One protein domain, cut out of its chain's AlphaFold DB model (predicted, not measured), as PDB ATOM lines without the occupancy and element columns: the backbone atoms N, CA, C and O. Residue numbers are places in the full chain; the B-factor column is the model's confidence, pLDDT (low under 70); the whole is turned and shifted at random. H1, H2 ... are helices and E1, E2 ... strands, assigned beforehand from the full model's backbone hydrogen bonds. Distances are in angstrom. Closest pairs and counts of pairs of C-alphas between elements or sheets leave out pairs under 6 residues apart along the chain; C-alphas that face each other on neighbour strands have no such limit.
ATOM      1  N   THR A 441      47.273 -23.732  -8.055       95.88
ATOM      2  CA  THR A 441      47.322 -25.120  -8.527       95.88
ATOM      3  C   THR A 441      45.909 -25.644  -8.759       95.88
ATOM      4  O   THR A 441      44.903 -24.982  -8.488       95.88
ATOM      5  N   LYS A 442      45.820 -26.863  -9.279       94.69
ATOM      6  CA  LYS A 442      44.565 -27.580  -9.466       94.69
ATOM      7  C   LYS A 442      43.742 -27.664  -8.178       94.69
ATOM      8  O   LYS A 442      42.522 -27.518  -8.252       94.69
ATOM      9  N   LEU A 443      44.381 -27.891  -7.026       95.62
ATOM     10  CA  LEU A 443      43.661 -28.007  -5.759       95.62
ATOM     11  C   LEU A 443      43.125 -26.648  -5.298       95.62
ATOM     12  O   LEU A 443      41.938 -26.558  -4.994       95.62
ATOM     13  N   GLU A 444      43.922 -25.572  -5.332       96.62
ATOM     14  CA  GLU A 444      43.408 -24.235  -5.000       96.62
ATOM     15  C   GLU A 444      42.304 -23.797  -5.968       96.62
ATOM     16  O   GLU A 444      41.299 -23.227  -5.545       96.62
ATOM     17  N   HIS A 445      42.435 -24.100  -7.263       95.62
ATOM     18  CA  HIS A 445      41.376 -23.812  -8.225       95.62
ATOM     19  C   HIS A 445      40.082 -24.560  -7.866       95.62
ATOM     20  O   HIS A 445      39.006 -23.964  -7.863       95.62
ATOM     21  N   LEU A 446      40.173 -25.844  -7.509       95.06
ATOM     22  CA  LEU A 446      39.020 -26.625  -7.072       95.06
ATOM     23  C   LEU A 446      38.378 -26.041  -5.807       95.06
ATOM     24  O   LEU A 446      37.154 -25.911  -5.767       95.06
ATOM     25  N   VAL A 447      39.185 -25.661  -4.813       96.56
ATOM     26  CA  VAL A 447      38.710 -24.987  -3.597       96.56
ATOM     27  C   VAL A 447      37.928 -23.729  -3.975       96.56
ATOM     28  O   VAL A 447      36.760 -23.635  -3.610       96.56
ATOM     29  N   LEU A 448      38.495 -22.835  -4.799       94.94
ATOM     30  CA  LEU A 448      37.807 -21.624  -5.269       94.94
ATOM     31  C   LEU A 448      36.464 -21.935  -5.938       94.94
ATOM     32  O   LEU A 448      35.461 -21.272  -5.666       94.94
ATOM     33  N   GLN A 449      36.410 -22.962  -6.792       92.56
ATOM     34  CA  GLN A 449      35.164 -23.355  -7.451       92.56
ATOM     35  C   GLN A 449      34.110 -23.857  -6.449       92.56
ATOM     36  O   GLN A 449      32.917 -23.610  -6.652       92.56
ATOM     37  N   LYS A 450      34.525 -24.505  -5.353       93.81
ATOM     38  CA  LYS A 450      33.635 -25.035  -4.307       93.81
ATOM     39  C   LYS A 450      33.255 -24.039  -3.213       93.81
ATOM     40  O   LYS A 450      32.218 -24.267  -2.584       93.81
ATOM     41  N   THR A 451      34.021 -22.970  -3.010       91.88
ATOM     42  CA  THR A 451      33.677 -21.888  -2.076       91.88
ATOM     43  C   THR A 451      32.396 -21.181  -2.515       91.88
ATOM     44  O   THR A 451      32.158 -20.984  -3.715       91.88
ATOM     45  N   LEU A 452      31.564 -20.780  -1.551       87.81
ATOM     46  CA  LEU A 452      30.401 -19.939  -1.821       87.81
ATOM     47  C   LEU A 452      30.785 -18.620  -2.533       87.81
ATOM     48  O   LEU A 452      31.928 -18.171  -2.443       87.81
ATOM     49  N   PRO A 453      29.843 -17.999  -3.274       83.81
ATOM     50  CA  PRO A 453      30.071 -16.697  -3.900       83.81
ATOM     51  C   PRO A 453      30.486 -15.618  -2.895       83.81
ATOM     52  O   PRO A 453      30.179 -15.720  -1.704       83.81
ATOM     53  N   SER A 454      31.125 -14.560  -3.396       79.31
ATOM     54  CA  SER A 454      31.559 -13.420  -2.582       79.31
ATOM     55  C   SER A 454      30.437 -12.853  -1.701       79.31
ATOM     56  O   SER A 454      29.253 -12.895  -2.051       79.31
ATOM     57  N   ARG A 455      30.813 -12.314  -0.531       77.25
ATOM     58  CA  ARG A 455      29.896 -11.793   0.508       77.25
ATOM     59  C   ARG A 455      29.066 -12.845   1.242       77.25
ATOM     60  O   ARG A 455      28.160 -12.486   1.995       77.25
ATOM     61  N   ARG A 456      29.352 -14.134   1.048       88.25
ATOM     62  CA  ARG A 456      28.790 -15.223   1.852       88.25
ATOM     63  C   ARG A 456      29.919 -15.970   2.541       88.25
ATOM     64  O   ARG A 456      30.738 -16.598   1.877       88.25
ATOM     65  N   ALA A 457      29.935 -15.907   3.866       93.31
ATOM     66  CA  ALA A 457      30.828 -16.727   4.664       93.31
ATOM     67  C   ALA A 457      30.204 -18.106   4.920       93.31
ATOM     68  O   ALA A 457      28.990 -18.231   5.088       93.31
ATOM     69  N   GLU A 458      31.039 -19.136   4.995       94.50
ATOM     70  CA  GLU A 458      30.654 -20.486   5.418       94.50
ATOM     71  C   GLU A 458      31.630 -21.017   6.473       94.50
ATOM     72  O   GLU A 458      32.767 -20.543   6.534       94.50
ATOM     73  N   PRO A 459      31.232 -21.982   7.321       95.62
ATOM     74  CA  PRO A 459      32.177 -22.647   8.208       95.62
ATOM     75  C   PRO A 459      33.311 -23.291   7.400       95.62
ATOM     76  O   PRO A 459      33.053 -24.026   6.445       95.62
ATOM     77  N   LEU A 460      34.559 -23.049   7.807       95.00
ATOM     78  CA  LEU A 460      35.757 -23.572   7.143       95.00
ATOM     79  C   LEU A 460      35.684 -25.094   6.971       95.00
ATOM     80  O   LEU A 460      35.912 -25.610   5.881       95.00
ATOM     81  N   GLU A 461      35.283 -25.799   8.027       95.56
ATOM     82  CA  GLU A 461      35.190 -27.261   8.028       95.56
ATOM     83  C   GLU A 461      34.155 -27.807   7.032       95.56
ATOM     84  O   GLU A 461      34.314 -28.911   6.520       95.56
ATOM     85  N   GLU A 462      33.110 -27.045   6.701       96.31
ATOM     86  CA  GLU A 462      32.133 -27.468   5.689       96.31
ATOM     87  C   GLU A 462      32.690 -27.334   4.267       96.31
ATOM     88  O   GLU A 462      32.419 -28.187   3.416       96.31
ATOM     89  N   LEU A 463      33.520 -26.317   4.009       96.75
ATOM     90  CA  LEU A 463      34.267 -26.217   2.755       96.75
ATOM     91  C   LEU A 463      35.296 -27.348   2.641       96.75
ATOM     92  O   LEU A 463      35.363 -27.994   1.592       96.75
ATOM     93  N   VAL A 464      36.041 -27.625   3.718       97.56
ATOM     94  CA  VAL A 464      37.031 -28.713   3.763       97.56
ATOM     95  C   VAL A 464      36.368 -30.048   3.424       97.56
ATOM     96  O   VAL A 464      36.731 -30.669   2.427       97.56
ATOM     97  N   LYS A 465      35.303 -30.430   4.143       97.00
ATOM     98  CA  LYS A 465      34.549 -31.669   3.871       97.00
ATOM     99  C   LYS A 465      34.036 -31.748   2.435       97.00
ATOM    100  O   LYS A 465      34.099 -32.810   1.815       97.00
ATOM    101  N   ARG A 466      33.526 -30.640   1.883       96.12
ATOM    102  CA  ARG A 466      32.989 -30.589   0.512       96.12
ATOM    103  C   ARG A 466      34.056 -30.893  -0.538       96.12
ATOM    104  O   ARG A 466      33.740 -31.525  -1.546       96.12
ATOM    105  N   VAL A 467      35.287 -30.432  -0.330       96.38
ATOM    106  CA  VAL A 467      36.406 -30.687  -1.248       96.38
ATOM    107  C   VAL A 467      37.003 -32.072  -1.000       96.38
ATOM    108  O   VAL A 467      37.210 -32.810  -1.960       96.38
ATOM    109  N   SER A 468      37.190 -32.477   0.258       96.00
ATOM    110  CA  SER A 468      37.719 -33.802   0.612       96.00
ATOM    111  C   SER A 468      36.809 -34.952   0.179       96.00
ATOM    112  O   SER A 468      37.300 -36.013  -0.203       96.00
ATOM    113  N   ALA A 469      35.492 -34.731   0.083       95.94
ATOM    114  CA  ALA A 469      34.552 -35.679  -0.525       95.94
ATOM    115  C   ALA A 469      34.868 -36.019  -2.002       95.94
ATOM    116  O   ALA A 469      34.306 -36.968  -2.548       95.94
ATOM    117  N   LEU A 470      35.761 -35.264  -2.654       93.88
ATOM    118  CA  LEU A 470      36.266 -35.532  -4.004       93.88
ATOM    119  C   LEU A 470      37.559 -36.368  -4.020       93.88
ATOM    120  O   LEU A 470      38.126 -36.569  -5.092       93.88
ATOM    121  N   GLY A 471      38.009 -36.861  -2.862       94.44
ATOM    122  CA  GLY A 471      39.180 -37.734  -2.723       94.44
ATOM    123  C   GLY A 471      40.481 -37.025  -2.340       94.44
ATOM    124  O   GLY A 471      41.543 -37.611  -2.521       94.44
ATOM    125  N   TYR A 472      40.407 -35.788  -1.839       95.38
ATOM    126  CA  TYR A 472      41.565 -35.034  -1.343       95.38
ATOM    127  C   TYR A 472      41.693 -35.150   0.176       95.38
ATOM    128  O   TYR A 472      40.682 -35.163   0.883       95.38
ATOM    129  N   ASP A 473      42.928 -35.195   0.671       96.38
ATOM    130  CA  ASP A 473      43.204 -35.184   2.106       96.38
ATOM    131  C   ASP A 473      42.767 -33.850   2.744       96.38
ATOM    132  O   ASP A 473      42.869 -32.787   2.130       96.38
ATOM    133  N   GLU A 474      42.223 -33.890   3.963       96.44
ATOM    134  CA  GLU A 474      41.711 -32.678   4.615       96.44
ATOM    135  C   GLU A 474      42.818 -31.661   4.931       96.44
ATOM    136  O   GLU A 474      42.583 -30.458   4.804       96.44
ATOM    137  N   GLU A 475      44.021 -32.111   5.301       92.75
ATOM    138  CA  GLU A 475      45.149 -31.217   5.587       92.75
ATOM    139  C   GLU A 475      45.669 -30.560   4.306       92.75
ATOM    140  O   GLU A 475      45.954 -29.362   4.301       92.75
ATOM    141  N   GLU A 476      45.699 -31.290   3.186       93.25
ATOM    142  CA  GLU A 476      46.018 -30.710   1.875       93.25
ATOM    143  C   GLU A 476      45.005 -29.634   1.464       93.25
ATOM    144  O   GLU A 476      45.381 -28.575   0.951       93.25
ATOM    145  N   VAL A 477      43.712 -29.864   1.723       96.69
ATOM    146  CA  VAL A 477      42.658 -28.874   1.459       96.69
ATOM    147  C   VAL A 477      42.814 -27.651   2.366       96.69
ATOM    148  O   VAL A 477      42.715 -26.521   1.878       96.69
ATOM    149  N   ARG A 478      43.099 -27.837   3.662       95.06
ATOM    150  CA  ARG A 478      43.381 -26.725   4.589       95.06
ATOM    151  C   ARG A 478      44.600 -25.925   4.128       95.06
ATOM    152  O   ARG A 478      44.535 -24.698   4.064       95.06
ATOM    153  N   ALA A 479      45.674 -26.598   3.714       92.12
ATOM    154  CA  ALA A 479      46.854 -25.949   3.152       92.12
ATOM    155  C   ALA A 479      46.509 -25.129   1.898       92.12
ATOM    156  O   ALA A 479      46.892 -23.963   1.819       92.12
ATOM    157  N   ALA A 480      45.726 -25.680   0.964       95.50
ATOM    158  CA  ALA A 480      45.252 -24.973  -0.229       95.50
ATOM    159  C   ALA A 480      44.436 -23.712   0.105       95.50
ATOM    160  O   ALA A 480      44.620 -22.669  -0.526       95.50
ATOM    161  N   ILE A 481      43.581 -23.761   1.130       96.25
ATOM    162  CA  ILE A 481      42.846 -22.583   1.618       96.25
ATOM    163  C   ILE A 481      43.819 -21.512   2.129       96.25
ATOM    164  O   ILE A 481      43.681 -20.340   1.776       96.25
ATOM    165  N   TYR A 482      44.850 -21.897   2.885       92.88
ATOM    166  CA  TYR A 482      45.865 -20.955   3.364       92.88
ATOM    167  C   TYR A 482      46.754 -20.396   2.241       92.88
ATOM    168  O   TYR A 482      47.141 -19.226   2.297       92.88
ATOM    169  N   TRP A 483      47.041 -21.178   1.195       94.94
ATOM    170  CA  TRP A 483      47.700 -20.673  -0.015       94.94
ATOM    171  C   TRP A 483      46.824 -19.642  -0.733       94.94
ATOM    172  O   TRP A 483      47.321 -18.599  -1.152       94.94
ATOM    173  N   LEU A 484      45.510 -19.859  -0.800       96.31
ATOM    174  CA  LEU A 484      44.574 -18.876  -1.348       96.31
ATOM    175  C   LEU A 484      44.492 -17.586  -0.515       96.31
ATOM    176  O   LEU A 484      44.415 -16.503  -1.098       96.31
ATOM    177  N   GLU A 485      44.564 -17.662   0.819       93.56
ATOM    178  CA  GLU A 485      44.666 -16.468   1.679       93.56
ATOM    179  C   GLU A 485      45.951 -15.664   1.416       93.56
ATOM    180  O   GLU A 485      45.936 -14.433   1.416       93.56
ATOM    181  N   MET A 486      47.070 -16.338   1.135       93.50
ATOM    182  CA  MET A 486      48.347 -15.701   0.776       93.50
ATOM    183  C   MET A 486      48.274 -14.889  -0.531       93.50
ATOM    184  O   MET A 486      49.056 -13.954  -0.733       93.50
ATOM    185  N   TRP A 487      47.301 -15.191  -1.392       93.31
ATOM    186  CA  TRP A 487      46.985 -14.416  -2.596       93.31
ATOM    187  C   TRP A 487      45.836 -13.428  -2.396       93.31
ATOM    188  O   TRP A 487      45.456 -12.749  -3.345       93.31
ATOM    189  N   GLY A 488      45.266 -13.357  -1.191       93.06
ATOM    190  CA  GLY A 488      44.102 -12.531  -0.895       93.06
ATOM    191  C   GLY A 488      42.809 -13.031  -1.525       93.06
ATOM    192  O   GLY A 488      41.856 -12.265  -1.588       93.06
ATOM    193  N   ALA A 489      42.757 -14.270  -2.024       95.56
ATOM    194  CA  ALA A 489      41.580 -14.824  -2.692       95.56
ATOM    195  C   ALA A 489      40.506 -15.303  -1.698       95.56
ATOM    196  O   ALA A 489      39.314 -15.255  -1.994       95.56
ATOM    197  N   LEU A 490      40.927 -15.732  -0.508       95.44
ATOM    198  CA  LEU A 490      40.056 -16.101   0.604       95.44
ATOM    199  C   LEU A 490      40.424 -15.291   1.853       95.44
ATOM    200  O   LEU A 490      41.554 -14.820   1.977       95.44
ATOM    201  N   GLU A 491      39.476 -15.163   2.779       92.81
ATOM    202  CA  GLU A 491      39.697 -14.659   4.140       92.81
ATOM    203  C   GLU A 491      39.138 -15.676   5.140       92.81
ATOM    204  O   GLU A 491      37.945 -15.986   5.110       92.81
ATOM    205  N   VAL A 492      39.989 -16.182   6.035       92.38
ATOM    206  CA  VAL A 492      39.596 -17.047   7.157       92.38
ATOM    207  C   VAL A 492      39.485 -16.224   8.440       92.38
ATOM    208  O   VAL A 492      40.466 -15.684   8.951       92.38
ATOM    209  N   TYR A 493      38.290 -16.150   9.005       91.25
ATOM    210  CA  TYR A 493      37.982 -15.376  10.204       91.25
ATOM    211  C   TYR A 493      38.327 -16.131  11.494       91.25
ATOM    212  O   TYR A 493      38.377 -17.361  11.539       91.25
ATOM    213  N   GLY A 494      38.512 -15.392  12.594       86.62
ATOM    214  CA  GLY A 494      38.860 -15.965  13.901       86.62
ATOM    215  C   GLY A 494      37.806 -16.893  14.512       86.62
ATOM    216  O   GLY A 494      38.121 -17.647  15.427       86.62
ATOM    217  N   ASN A 495      36.571 -16.859  14.006       90.25
ATOM    218  CA  ASN A 495      35.485 -17.759  14.395       90.25
ATOM    219  C   ASN A 495      35.430 -19.051  13.557       90.25
ATOM    220  O   ASN A 495      34.468 -19.804  13.689       90.25
ATOM    221  N   GLY A 496      36.422 -19.309  12.696       91.62
ATOM    222  CA  GLY A 496      36.484 -20.525  11.877       91.62
ATOM    223  C   GLY A 496      35.586 -20.493  10.640       91.62
ATOM    224  O   GLY A 496      35.212 -21.544  10.129       91.62
ATOM    225  N   TYR A 497      35.218 -19.304  10.166       94.56
ATOM    226  CA  TYR A 497      34.505 -19.115   8.904       94.56
ATOM    227  C   TYR A 497      35.468 -18.683   7.802       94.56
ATOM    228  O   TYR A 497      36.490 -18.060   8.076       94.56
ATOM    229  N   VAL A 498      35.118 -18.978   6.556       95.38
ATOM    230  CA  VAL A 498      35.857 -18.573   5.361       95.38
ATOM    231  C   VAL A 498      34.935 -17.831   4.400       95.38
ATOM    232  O   VAL A 498      33.763 -18.180   4.260       95.38
ATOM    233  N   GLU A 499      35.453 -16.796   3.744       94.81
ATOM    234  CA  GLU A 499      34.743 -16.014   2.730       94.81
ATOM    235  C   GLU A 499      35.599 -15.867   1.464       94.81
ATOM    236  O   GLU A 499      36.819 -15.701   1.537       94.81
ATOM    237  N   LEU A 500      34.941 -15.893   0.300       95.19
ATOM    238  CA  LEU A 500      35.537 -15.509  -0.978       95.19
ATOM    239  C   LEU A 500      35.645 -13.981  -1.074       95.19
ATOM    240  O   LEU A 500      34.632 -13.277  -1.027       95.19
ATOM    241  N   THR A 501      36.863 -13.465  -1.229       94.12
ATOM    242  CA  THR A 501      37.101 -12.021  -1.381       94.12
ATOM    243  C   THR A 501      36.747 -11.552  -2.794       94.12
ATOM    244  O   THR A 501      36.530 -12.360  -3.696       94.12
ATOM    245  N   GLU A 502      36.753 -10.237  -3.038       93.06
ATOM    246  CA  GLU A 502      36.601  -9.712  -4.403       93.06
ATOM    247  C   GLU A 502      37.710 -10.206  -5.346       93.06
ATOM    248  O   GLU A 502      37.439 -10.535  -6.496       93.06
ATOM    249  N   ILE A 503      38.952 -10.317  -4.858       94.81
ATOM    250  CA  ILE A 503      40.075 -10.865  -5.636       94.81
ATOM    251  C   ILE A 503      39.800 -12.332  -5.983       94.81
ATOM    252  O   ILE A 503      39.980 -12.741  -7.131       94.81
ATOM    253  N   GLY A 504      39.343 -13.122  -5.008       95.62
ATOM    254  CA  GLY A 504      39.011 -14.528  -5.222       95.62
ATOM    255  C   GLY A 504      37.867 -14.719  -6.208       95.62
ATOM    256  O   GLY A 504      37.936 -15.606  -7.053       95.62
ATOM    257  N   ASP A 505      36.852 -13.860  -6.148       95.56
ATOM    258  CA  ASP A 505      35.719 -13.851  -7.073       95.56
ATOM    259  C   ASP A 505      36.169 -13.567  -8.514       95.56
ATOM    260  O   ASP A 505      35.807 -14.300  -9.435       95.56
ATOM    261  N   MET A 506      37.054 -12.584  -8.711       96.44
ATOM    262  CA  MET A 506      37.640 -12.286 -10.022       96.44
ATOM    263  C   MET A 506      38.455 -13.465 -10.574       96.44
ATOM    264  O   MET A 506      38.294 -13.829 -11.738       96.44
ATOM    265  N   ILE A 507      39.300 -14.092  -9.744       96.56
ATOM    266  CA  ILE A 507      40.097 -15.263 -10.145       96.56
ATOM    267  C   ILE A 507      39.178 -16.444 -10.480       96.56
ATOM    268  O   ILE A 507      39.348 -17.083 -11.517       96.56
ATOM    269  N   LYS A 508      38.178 -16.720  -9.636       95.31
ATOM    270  CA  LYS A 508      37.203 -17.800  -9.833       95.31
ATOM    271  C   LYS A 508      36.457 -17.653 -11.158       95.31
ATOM    272  O   LYS A 508      36.307 -18.641 -11.877       95.31
ATOM    273  N   HIS A 509      36.014 -16.438 -11.483       95.31
ATOM    274  CA  HIS A 509      35.335 -16.143 -12.742       95.31
ATOM    275  C   HIS A 509      36.272 -16.259 -13.946       95.31
ATOM    276  O   HIS A 509      35.905 -16.890 -14.934       95.31
ATOM    277  N   ALA A 510      37.493 -15.724 -13.853       96.12
ATOM    278  CA  ALA A 510      38.467 -15.811 -14.938       96.12
ATOM    279  C   ALA A 510      38.840 -17.265 -15.282       96.12
ATOM    280  O   ALA A 510      39.047 -17.595 -16.445       96.12
ATOM    281  N   LEU A 511      38.892 -18.153 -14.285       94.69
ATOM    282  CA  LEU A 511      39.314 -19.548 -14.458       94.69
ATOM    283  C   LEU A 511      38.161 -20.536 -14.688       94.69
ATOM    284  O   LEU A 511      38.387 -21.745 -14.747       94.69
ATOM    285  N   VAL A 512      36.918 -20.068 -14.861       91.69
ATOM    286  CA  VAL A 512      35.744 -20.958 -14.955       91.69
ATOM    287  C   VAL A 512      35.823 -21.944 -16.129       91.69
ATOM    288  O   VAL A 512      35.298 -23.053 -16.055       91.69
ATOM    289  N   ALA A 513      36.492 -21.549 -17.216       91.38
ATOM    290  CA  ALA A 513      36.661 -22.362 -18.416       91.38
ATOM    291  C   ALA A 513      37.929 -23.228 -18.394       91.38
ATOM    292  O   ALA A 513      38.175 -23.962 -19.352       91.38
ATOM    293  N   THR A 514      38.746 -23.146 -17.340       91.50
ATOM    294  CA  THR A 514      40.008 -23.878 -17.274       91.50
ATOM    295  C   THR A 514      39.775 -25.392 -17.184       91.50
ATOM    296  O   THR A 514      39.043 -25.847 -16.300       91.50
ATOM    297  N   PRO A 515      40.406 -26.203 -18.056       87.00
ATOM    298  CA  PRO A 515      40.219 -27.649 -18.030       87.00
ATOM    299  C   PRO A 515      40.673 -28.290 -16.702       87.00
ATOM    300  O   PRO A 515      41.736 -27.937 -16.185       87.00
ATOM    301  N   PRO A 516      39.967 -29.318 -16.182       80.44
ATOM    302  CA  PRO A 516      40.333 -30.001 -14.929       80.44
ATOM    303  C   PRO A 516      41.705 -30.703 -14.928       80.44
ATOM    304  O   PRO A 516      42.187 -31.137 -13.877       80.44
ATOM    305  N   GLY A 517      42.308 -30.891 -16.107       82.62
ATOM    306  CA  GLY A 517      43.617 -31.522 -16.282       82.62
ATOM    307  C   GLY A 517      44.809 -30.587 -16.062       82.62
ATOM    308  O   GLY A 517      45.926 -31.075 -15.916       82.62
ATOM    309  N   VAL A 518      44.598 -29.267 -16.015       87.94
ATOM    310  CA  VAL A 518      45.689 -28.295 -15.857       87.94
ATOM    311  C   VAL A 518      46.175 -28.292 -14.405       87.94
ATOM    312  O   VAL A 518      45.432 -27.929 -13.496       87.94
ATOM    313  N   ALA A 519      47.427 -28.701 -14.182       88.56
ATOM    314  CA  ALA A 519      48.000 -28.825 -12.839       88.56
ATOM    315  C   ALA A 519      48.232 -27.467 -12.152       88.56
ATOM    316  O   ALA A 519      47.987 -27.334 -10.957       88.56
ATOM    317  N   THR A 520      48.674 -26.456 -12.904       91.81
ATOM    318  CA  THR A 520      48.969 -25.101 -12.406       91.81
ATOM    319  C   THR A 520      48.375 -24.054 -13.347       91.81
ATOM    320  O   THR A 520      49.091 -23.524 -14.197       91.81
ATOM    321  N   PRO A 521      47.061 -23.784 -13.262       92.00
ATOM    322  CA  PRO A 521      46.381 -22.862 -14.172       92.00
ATOM    323  C   PRO A 521      46.862 -21.412 -14.080       92.00
ATOM    324  O   PRO A 521      46.738 -20.670 -15.049       92.00
ATOM    325  N   VAL A 522      47.429 -21.002 -12.941       95.81
ATOM    326  CA  VAL A 522      48.028 -19.673 -12.775       95.81
ATOM    327  C   VAL A 522      49.365 -19.816 -12.068       95.81
ATOM    328  O   VAL A 522      49.444 -20.452 -11.024       95.81
ATOM    329  N   HIS A 523      50.414 -19.217 -12.624       96.06
ATOM    330  CA  HIS A 523      51.749 -19.158 -12.023       96.06
ATOM    331  C   HIS A 523      52.531 -17.943 -12.569       96.06
ATOM    332  O   HIS A 523      52.115 -17.348 -13.568       96.06
ATOM    333  N   PRO A 524      53.678 -17.552 -11.977       97.06
ATOM    334  CA  PRO A 524      54.364 -16.304 -12.338       97.06
ATOM    335  C   PRO A 524      54.747 -16.170 -13.815       97.06
ATOM    336  O   PRO A 524      54.525 -15.118 -14.413       97.06
ATOM    337  N   HIS A 525      55.265 -17.236 -14.434       96.81
ATOM    338  CA  HIS A 525      55.614 -17.207 -15.858       96.81
ATOM    339  C   HIS A 525      54.381 -16.982 -16.742       96.81
ATOM    340  O   HIS A 525      54.436 -16.205 -17.691       96.81
ATOM    341  N   PHE A 526      53.262 -17.632 -16.408       96.44
ATOM    342  CA  PHE A 526      51.997 -17.471 -17.117       96.44
ATOM    343  C   PHE A 526      51.498 -16.027 -17.043       96.44
ATOM    344  O   PHE A 526      51.173 -15.430 -18.067       96.44
ATOM    345  N   ILE A 527      51.535 -15.424 -15.851       97.38
ATOM    346  CA  ILE A 527      51.151 -14.022 -15.662       97.38
ATOM    347  C   ILE A 527      52.054 -13.073 -16.460       97.38
ATOM    348  O   ILE A 527      51.530 -12.181 -17.122       97.38
ATOM    349  N   ARG A 528      53.381 -13.280 -16.465       97.56
ATOM    350  CA  ARG A 528      54.322 -12.477 -17.276       97.56
ATOM    351  C   ARG A 528      53.953 -12.518 -18.759       97.56
ATOM    352  O   ARG A 528      53.953 -11.479 -19.415       97.56
ATOM    353  N   VAL A 529      53.600 -13.696 -19.280       97.88
ATOM    354  CA  VAL A 529      53.157 -13.857 -20.674       97.88
ATOM    355  C   VAL A 529      51.859 -13.095 -20.929       97.88
ATOM    356  O   VAL A 529      51.809 -12.315 -21.875       97.88
ATOM    357  N   LEU A 530      50.836 -13.244 -20.082       97.62
ATOM    358  CA  LEU A 530      49.577 -12.506 -20.254       97.62
ATOM    359  C   LEU A 530      49.777 -10.984 -20.181       97.62
ATOM    360  O   LEU A 530      49.176 -10.251 -20.962       97.62
ATOM    361  N   GLN A 531      50.641 -10.502 -19.283       97.38
ATOM    362  CA  GLN A 531      51.002  -9.084 -19.194       97.38
ATOM    363  C   GLN A 531      51.671  -8.590 -20.482       97.38
ATOM    364  O   GLN A 531      51.252  -7.569 -21.021       97.38
ATOM    365  N   ALA A 532      52.640  -9.340 -21.019       97.56
ATOM    366  CA  ALA A 532      53.288  -8.998 -22.283       97.56
ATOM    367  C   ALA A 532      52.287  -8.962 -23.451       97.56
ATOM    368  O   ALA A 532      52.307  -8.025 -24.245       97.56
ATOM    369  N   VAL A 533      51.363  -9.928 -23.525       97.38
ATOM    370  CA  VAL A 533      50.294  -9.932 -24.540       97.38
ATOM    371  C   VAL A 533      49.380  -8.715 -24.388       97.38
ATOM    372  O   VAL A 533      49.042  -8.089 -25.391       97.38
ATOM    373  N   LYS A 534      49.013  -8.333 -23.154       96.50
ATOM    374  CA  LYS A 534      48.205  -7.129 -22.897       96.50
ATOM    375  C   LYS A 534      48.894  -5.859 -23.385       96.50
ATOM    376  O   LYS A 534      48.250  -5.010 -23.989       96.50
ATOM    377  N   GLU A 535      50.186  -5.725 -23.106       95.81
ATOM    378  CA  GLU A 535      50.974  -4.555 -23.502       95.81
ATOM    379  C   GLU A 535      51.155  -4.452 -25.018       95.81
ATOM    380  O   GLU A 535      51.138  -3.349 -25.560       95.81
ATOM    381  N   LEU A 536      51.327  -5.587 -25.700       95.88
ATOM    382  CA  LEU A 536      51.490  -5.639 -27.155       95.88
ATOM    383  C   LEU A 536      50.156  -5.575 -27.910       95.88
ATOM    384  O   LEU A 536      50.143  -5.282 -29.104       95.88
ATOM    385  N   GLY A 537      49.042  -5.884 -27.243       94.00
ATOM    386  CA  GLY A 537      47.730  -6.049 -27.871       94.00
ATOM    387  C   GLY A 537      47.641  -7.265 -28.802       94.00
ATOM    388  O   GLY A 537      46.698  -7.369 -29.582       94.00
ATOM    389  N   SER A 538      48.632  -8.164 -28.773       92.56
ATOM    390  CA  SER A 538      48.689  -9.364 -29.610       92.56
ATOM    391  C   SER A 538      49.684 -10.394 -29.065       92.56
ATOM    392  O   SER A 538      50.642 -10.032 -28.380       92.56
ATOM    393  N   TYR A 539      49.488 -11.677 -29.396       92.06
ATOM    394  CA  TYR A 539      50.458 -12.754 -29.141       92.06
ATOM    395  C   TYR A 539      51.190 -13.286 -30.388       92.06
ATOM    396  O   TYR A 539      51.833 -14.336 -30.324       92.06
ATOM    397  N   GLU A 540      51.102 -12.586 -31.524       92.56
ATOM    398  CA  GLU A 540      51.747 -12.998 -32.784       92.56
ATOM    399  C   GLU A 540      53.282 -12.837 -32.753       92.56
ATOM    400  O   GLU A 540      54.000 -13.692 -33.278       92.56
ATOM    401  N   ASP A 541      53.801 -11.794 -32.093       94.81
ATOM    402  CA  ASP A 541      55.245 -11.555 -31.959       94.81
ATOM    403  C   ASP A 541      55.834 -12.294 -30.745       94.81
ATOM    404  O   ASP A 541      56.060 -11.742 -29.665       94.81
ATOM    405  N   LEU A 542      56.089 -13.592 -30.928       95.56
ATOM    406  CA  LEU A 542      56.679 -14.433 -29.883       95.56
ATOM    407  C   LEU A 542      58.086 -13.982 -29.468       95.56
ATOM    408  O   LEU A 542      58.484 -14.248 -28.334       95.56
ATOM    409  N   ALA A 543      58.846 -13.340 -30.361       94.94
ATOM    410  CA  ALA A 543      60.199 -12.887 -30.056       94.94
ATOM    411  C   ALA A 543      60.161 -11.712 -29.073       94.94
ATOM    412  O   ALA A 543      60.891 -11.715 -28.080       94.94
ATOM    413  N   GLU A 544      59.256 -10.761 -29.296       96.56
ATOM    414  CA  GLU A 544      59.057  -9.636 -28.384       96.56
ATOM    415  C   GLU A 544      58.464 -10.083 -27.038       96.56
ATOM    416  O   GLU A 544      58.882  -9.597 -25.986       96.56
ATOM    417  N   ILE A 545      57.570 -11.082 -27.024       96.75
ATOM    418  CA  ILE A 545      57.092 -11.678 -25.763       96.75
ATOM    419  C   ILE A 545      58.244 -12.337 -25.002       96.75
ATOM    420  O   ILE A 545      58.373 -12.130 -23.796       96.75
ATOM    421  N   VAL A 546      59.105 -13.107 -25.671       96.12
ATOM    422  CA  VAL A 546      60.305 -13.698 -25.050       96.12
ATOM    423  C   VAL A 546      61.207 -12.612 -24.466       96.12
ATOM    424  O   VAL A 546      61.645 -12.744 -23.326       96.12
ATOM    425  N   ASN A 547      61.422 -11.515 -25.192       95.06
ATOM    426  CA  ASN A 547      62.240 -10.393 -24.739       95.06
ATOM    427  C   ASN A 547      61.665  -9.732 -23.470       95.06
ATOM    428  O   ASN A 547      62.346  -9.640 -22.448       95.06
ATOM    429  N   ARG A 548      60.378  -9.357 -23.487       96.06
ATOM    430  CA  ARG A 548      59.698  -8.716 -22.342       96.06
ATOM    431  C   ARG A 548      59.589  -9.625 -21.136       96.06
ATOM    432  O   ARG A 548      59.804  -9.206 -20.002       96.06
ATOM    433  N   THR A 549      59.236 -10.882 -21.382       96.38
ATOM    434  CA  THR A 549      59.069 -11.851 -20.307       96.38
ATOM    435  C   THR A 549      60.393 -12.393 -19.826       96.38
ATOM    436  O   THR A 549      60.402 -12.899 -18.722       96.38
ATOM    437  N   ARG A 550      61.497 -12.308 -20.577       96.75
ATOM    438  CA  ARG A 550      62.778 -12.981 -20.284       96.75
ATOM    439  C   ARG A 550      62.630 -14.494 -20.068       96.75
ATOM    440  O   ARG A 550      63.422 -15.082 -19.342       96.75
ATOM    441  N   LEU A 551      61.605 -15.129 -20.636       97.12
ATOM    442  CA  LEU A 551      61.372 -16.574 -20.535       97.12
ATOM    443  C   LEU A 551      61.873 -17.288 -21.790       97.12
ATOM    444  O   LEU A 551      62.024 -16.684 -22.846       97.12
ATOM    445  N   THR A 552      62.086 -18.601 -21.711       96.81
ATOM    446  CA  THR A 552      62.416 -19.380 -22.912       96.81
ATOM    447  C   THR A 552      61.211 -19.453 -23.856       96.81
ATOM    448  O   THR A 552      60.060 -19.493 -23.419       96.81
ATOM    449  N   LEU A 553      61.467 -19.559 -25.166       96.12
ATOM    450  CA  LEU A 553      60.404 -19.698 -26.173       96.12
ATOM    451  C   LEU A 553      59.471 -20.889 -25.896       96.12
ATOM    452  O   LEU A 553      58.276 -20.800 -26.162       96.12
ATOM    453  N   GLY A 554      60.008 -21.995 -25.369       96.06
ATOM    454  CA  GLY A 554      59.209 -23.161 -24.980       96.06
ATOM    455  C   GLY A 554      58.184 -22.809 -23.903       96.06
ATOM    456  O   GLY A 554      56.996 -23.017 -24.107       96.06
ATOM    457  N   ILE A 555      58.627 -22.156 -22.824       95.62
ATOM    458  CA  ILE A 555      57.748 -21.735 -21.724       95.62
ATOM    459  C   ILE A 555      56.689 -20.739 -22.206       95.62
ATOM    460  O   ILE A 555      55.531 -20.842 -21.809       95.62
ATOM    461  N   VAL A 556      57.062 -19.793 -23.076       97.25
ATOM    462  CA  VAL A 556      56.102 -18.841 -23.662       97.25
ATOM    463  C   VAL A 556      55.029 -19.577 -24.464       97.25
ATOM    464  O   VAL A 556      53.842 -19.305 -24.293       97.25
ATOM    465  N   LYS A 557      55.418 -20.533 -25.315       96.06
ATOM    466  CA  LYS A 557      54.467 -21.322 -26.109       96.06
ATOM    467  C   LYS A 557      53.535 -22.148 -25.227       96.06
ATOM    468  O   LYS A 557      52.330 -22.113 -25.458       96.06
ATOM    469  N   ASP A 558      54.071 -22.822 -24.213       93.88
ATOM    470  CA  ASP A 558      53.280 -23.635 -23.286       93.88
ATOM    471  C   ASP A 558      52.258 -22.772 -22.529       93.88
ATOM    472  O   ASP A 558      51.078 -23.114 -22.462       93.88
ATOM    473  N   ALA A 559      52.673 -21.594 -22.047       94.75
ATOM    474  CA  ALA A 559      51.775 -20.644 -21.394       94.75
ATOM    475  C   ALA A 559      50.652 -20.161 -22.330       94.75
ATOM    476  O   ALA A 559      49.493 -20.104 -21.921       94.75
ATOM    477  N   LEU A 560      50.959 -19.857 -23.596       94.94
ATOM    478  CA  LEU A 560      49.945 -19.454 -24.578       94.94
ATOM    479  C   LEU A 560      48.956 -20.584 -24.903       94.94
ATOM    480  O   LEU A 560      47.784 -20.301 -25.148       94.94
ATOM    481  N   VAL A 561      49.398 -21.847 -24.908       92.62
ATOM    482  CA  VAL A 561      48.510 -23.009 -25.089       92.62
ATOM    483  C   VAL A 561      47.530 -23.102 -23.923       92.62
ATOM    484  O   VAL A 561      46.322 -23.077 -24.149       92.62
ATOM    485  N   VAL A 562      48.036 -23.096 -22.686       91.19
ATOM    486  CA  VAL A 562      47.197 -23.142 -21.477       91.19
ATOM    487  C   VAL A 562      46.220 -21.963 -21.437       91.19
ATOM    488  O   VAL A 562      45.047 -22.140 -21.120       91.19
ATOM    489  N   ALA A 563      46.662 -20.762 -21.819       93.00
ATOM    490  CA  ALA A 563      45.815 -19.572 -21.825       93.00
ATOM    491  C   ALA A 563      44.669 -19.663 -22.847       93.00
ATOM    492  O   ALA A 563      43.556 -19.218 -22.557       93.00
ATOM    493  N   ARG A 564      44.900 -20.268 -24.019       92.19
ATOM    494  CA  ARG A 564      43.831 -20.538 -24.998       92.19
ATOM    495  C   ARG A 564      42.862 -21.601 -24.498       92.19
ATOM    496  O   ARG A 564      41.654 -21.417 -24.617       92.19
ATOM    497  N   GLU A 565      43.372 -22.684 -23.918       90.25
ATOM    498  CA  GLU A 565      42.537 -23.749 -23.348       90.25
ATOM    499  C   GLU A 565      41.657 -23.236 -22.203       90.25
ATOM    500  O   GLU A 565      40.489 -23.605 -22.106       90.25
ATOM    501  N   ALA A 566      42.186 -22.324 -21.386       90.50
ATOM    502  CA  ALA A 566      41.456 -21.642 -20.324       90.50
ATOM    503  C   ALA A 566      40.558 -20.490 -20.813       90.50
ATOM    504  O   ALA A 566      39.932 -19.832 -19.987       90.50
ATOM    505  N   LYS A 567      40.478 -20.241 -22.130       93.50
ATOM    506  CA  LYS A 567      39.728 -19.129 -22.749       93.50
ATOM    507  C   LYS A 567      40.113 -17.736 -22.230       93.50
ATOM    508  O   LYS A 567      39.292 -16.826 -22.248       93.50
ATOM    509  N   LEU A 568      41.366 -17.559 -21.815       94.75
ATOM    510  CA  LEU A 568      41.932 -16.256 -21.448       94.75
ATOM    511  C   LEU A 568      42.473 -15.492 -22.666       94.75
ATOM    512  O   LEU A 568      42.736 -14.294 -22.586       94.75
ATOM    513  N   LEU A 569      42.659 -16.192 -23.789       94.19
ATOM    514  CA  LEU A 569      43.067 -15.630 -25.073       94.19
ATOM    515  C   LEU A 569      41.985 -15.854 -26.127       94.19
ATOM    516  O   LEU A 569      41.448 -16.955 -26.263       94.19
ATOM    517  N   GLY A 570      41.702 -14.798 -26.882       89.56
ATOM    518  CA  GLY A 570      40.882 -14.832 -28.079       89.56
ATOM    519  C   GLY A 570      41.706 -15.168 -29.321       89.56
ATOM    520  O   GLY A 570      42.758 -15.815 -29.275       89.56
ATOM    521  N   ALA A 571      41.227 -14.702 -30.474       86.38
ATOM    522  CA  ALA A 571      41.894 -14.945 -31.749       86.38
ATOM    523  C   ALA A 571      43.253 -14.236 -31.862       86.38
ATOM    524  O   ALA A 571      44.132 -14.749 -32.549       86.38
ATOM    525  N   LYS A 572      43.423 -13.076 -31.215       86.56
ATOM    526  CA  LYS A 572      44.640 -12.255 -31.327       86.56
ATOM    527  C   LYS A 572      45.166 -11.744 -29.990       86.56
ATOM    528  O   LYS A 572      46.373 -11.622 -29.838       86.56
ATOM    529  N   ASP A 573      44.290 -11.495 -29.029       92.25
ATOM    530  CA  ASP A 573      44.573 -10.796 -27.776       92.25
ATOM    531  C   ASP A 573      43.895 -11.475 -26.572       92.25
ATOM    532  O   ASP A 573      43.449 -12.623 -26.657       92.25
ATOM    533  N   LEU A 574      43.885 -10.799 -25.420       94.94
ATOM    534  CA  LEU A 574      43.224 -11.285 -24.210       94.94
ATOM    535  C   LEU A 574      41.701 -11.203 -24.338       94.94
ATOM    536  O   LEU A 574      41.161 -10.233 -24.864       94.94
ATOM    537  N   THR A 575      41.000 -12.194 -23.792       96.31
ATOM    538  CA  THR A 575      39.551 -12.103 -23.569       96.31
ATOM    539  C   THR A 575      39.241 -11.260 -22.331       96.31
ATOM    540  O   THR A 575      40.140 -10.918 -21.558       96.31
ATOM    541  N   GLY A 576      37.955 -10.984 -22.087       95.19
ATOM    542  CA  GLY A 576      37.514 -10.342 -20.846       95.19
ATOM    543  C   GLY A 576      37.932 -11.126 -19.595       95.19
ATOM    544  O   GLY A 576      38.311 -10.526 -18.596       95.19
ATOM    545  N   GLU A 577      37.954 -12.459 -19.661       96.06
ATOM    546  CA  GLU A 577      38.448 -13.332 -18.594       96.06
ATOM    547  C   GLU A 577      39.962 -13.177 -18.382       96.06
ATOM    548  O   GLU A 577      40.425 -13.088 -17.242       96.06
ATOM    549  N   GLY A 578      40.738 -13.085 -19.469       96.56
ATOM    550  CA  GLY A 578      42.175 -12.809 -19.403       96.56
ATOM    551  C   GLY A 578      42.477 -11.446 -18.779       96.56
ATOM    552  O   GLY A 578      43.374 -11.318 -17.941       96.56
ATOM    553  N   GLU A 579      41.695 -10.427 -19.130       97.12
ATOM    554  CA  GLU A 579      41.798  -9.104 -18.518       97.12
ATOM    555  C   GLU A 579      41.395  -9.100 -17.044       97.12
ATOM    556  O   GLU A 579      42.072  -8.457 -16.238       97.12
ATOM    557  N   LEU A 580      40.342  -9.838 -16.687       97.56
ATOM    558  CA  LEU A 580      39.861  -9.970 -15.315       97.56
ATOM    559  C   LEU A 580      40.915 -10.619 -14.410       97.56
ATOM    560  O   LEU A 580      41.142 -10.137 -13.299       97.56
ATOM    561  N   LEU A 581      41.614 -11.653 -14.896       97.62
ATOM    562  CA  LEU A 581      42.728 -12.260 -14.165       97.62
ATOM    563  C   LEU A 581      43.854 -11.246 -13.924       97.62
ATOM    564  O   LEU A 581      44.356 -11.136 -12.806       97.62
ATOM    565  N   LEU A 582      44.243 -10.476 -14.945       97.75
ATOM    566  CA  LEU A 582      45.281  -9.453 -14.792       97.75
ATOM    567  C   LEU A 582      44.850  -8.305 -13.872       97.75
ATOM    568  O   LEU A 582      45.688  -7.751 -13.162       97.75
ATOM    569  N   GLU A 583      43.566  -7.959 -13.847       97.75
ATOM    570  CA  GLU A 583      43.027  -6.986 -12.898       97.75
ATOM    571  C   GLU A 583      43.068  -7.526 -11.461       97.75
ATOM    572  O   GLU A 583      43.465  -6.802 -10.547       97.75
ATOM    573  N   ALA A 584      42.781  -8.815 -11.253       96.88
ATOM    574  CA  ALA A 584      42.957  -9.453  -9.949       96.88
ATOM    575  C   ALA A 584      44.428  -9.395  -9.501       96.88
ATOM    576  O   ALA A 584      44.715  -9.005  -8.370       96.88
ATOM    577  N   VAL A 585      45.379  -9.681 -10.403       96.56
ATOM    578  CA  VAL A 585      46.823  -9.547 -10.125       96.56
ATOM    579  C   VAL A 585      47.189  -8.116  -9.732       96.56
ATOM    580  O   VAL A 585      47.925  -7.921  -8.765       96.56
ATOM    581  N   LYS A 586      46.671  -7.102 -10.434       96.00
ATOM    582  CA  LYS A 586      46.918  -5.696 -10.079       96.00
ATOM    583  C   LYS A 586      46.403  -5.359  -8.686       96.00
ATOM    584  O   LYS A 586      47.126  -4.710  -7.933       96.00
ATOM    585  N   ARG A 587      45.204  -5.826  -8.321       94.25
ATOM    586  CA  ARG A 587      44.664  -5.645  -6.965       94.25
ATOM    587  C   ARG A 587      45.561  -6.298  -5.923       94.25
ATOM    588  O   ARG A 587      45.937  -5.630  -4.969       94.25
ATOM    589  N   ILE A 588      46.019  -7.531  -6.153       93.31
ATOM    590  CA  ILE A 588      46.988  -8.199  -5.265       93.31
ATOM    591  C   ILE A 588      48.260  -7.348  -5.094       93.31
ATOM    592  O   ILE A 588      48.789  -7.217  -3.991       93.31
ATOM    593  N   GLN A 589      48.759  -6.753  -6.180       92.75
ATOM    594  CA  GLN A 589      49.978  -5.937  -6.187       92.75
ATOM    595  C   GLN A 589      49.800  -4.524  -5.614       92.75
ATOM    596  O   GLN A 589      50.804  -3.878  -5.308       92.75
TER     597      GLN A 589
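This is residues 441 to 589 of the 597 residues of an uncharacterized protein of Ignicoccus hospitalis (strain KIN4/I / DSM 18386 / JCM 14125) (UniProt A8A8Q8). Two small lobes stand end to end along the longest axis: one has the crossed helices H1, H2 and H3 beside a small three-stranded sheet, the other has the crossed helices H5, H6 and H7. Between them H4, from the first lobe, and H8, the last helix, pack side by side and join the lobes, with H8 also touching H5. The printed part has 149 residues, with eight named helices and three named strands in the order H1 E1 H2 H3 E2 E3 H4 H5 H6 H7 H8; the sheet runs E1 E3 E2, antiparallel throughout, and the class is mostly helix. The whole is compact, with a radius of gyration of the C-alphas of 16.2 A, yet elongated in outline, spanning 50 by 28 by 24 A.

In the sheet the inner strand E3, residues 497 to 500, has the edge strands E1, residues 457 to 459, and E2, residues 490 to 492, as neighbours. E1 and E3 are antiparallel at 141 degrees, with N 498 and O 458 2.8 A apart, within hydrogen-bond range. E2 and E3 form a hairpin, antiparallel at 166 degrees, with N 491 and O 499 3.0 A apart. H3, residues 474 to 486, is on the sheet over E2, at a height over the sheet of 9.6 A, and stands up from it at 50 degrees. H2, residues 460 to 468, only grazes the sheet with residues 460 to 463. E1, H2, H3 and E2 make a split strand-helix-strand unit, two strands running the same way with helices between them along the chain and E3 between them in the sheet; its crossover is right-handed. H3 touches H2 with residues 474 to 478 alone, the closest C-alphas being those of Ser 468 and Glu 474, 5.8 A apart. H1, residues 442 to 450, is not on the sheet; it touches H3 about perpendicular, at 85 degrees, the closest C-alphas being those of Glu 444 and Ala 480, 5.2 A apart. H4, residues 502 to 510, only grazes the sheet with residues 502 to 508. H4 touches H8, residues 576 to 589, at a shallow tilt of 29 degrees, opposite ways, the closest C-alphas being those of Ala 510 and Glu 577, 4.4 A apart. H8 touches H5, residues 524 to 536, with residues 578 to 582 alone, the closest C-alphas being those of Gln 531 and Leu 582, 7.2 A apart. H5 touches H7, residues 553 to 565, about perpendicular, at 83 degrees, with residues 525 to 529 alone; the closest C-alphas, of Phe 526 and Ala 559, are 5.3 A apart. H6, residues 542 to 549, touches H5 at a steep tilt of 63 degrees, opposite ways, the closest C-alphas being those of Arg 528 and Thr 549, 5.7 A apart. In H1 to H8 every O i to N i+4 pair is within hydrogen-bond range.

From first to last C-alpha H8 measures 19.7 A, H3 18.6 A, H5 18.5 A and H7 18.5 A, while the longest strand, E3, measures 10.6 A. E1 begins at C-alpha 457 at (30.828, -16.727, 4.664). H1 begins at C-alpha 442 at (44.565, -27.580, -9.466), and H8 ends at C-alpha 589 at (49.978, -5.937, -6.187).

The two C-alphas farthest apart, those of Asn 495 and Ala 543, are 51.1 A apart. The printed part has no cut. The link from H4 to H5, residues 511 to 523, is long. The mean pLDDT of the printed part is 94.1, and no printed residue is under 70.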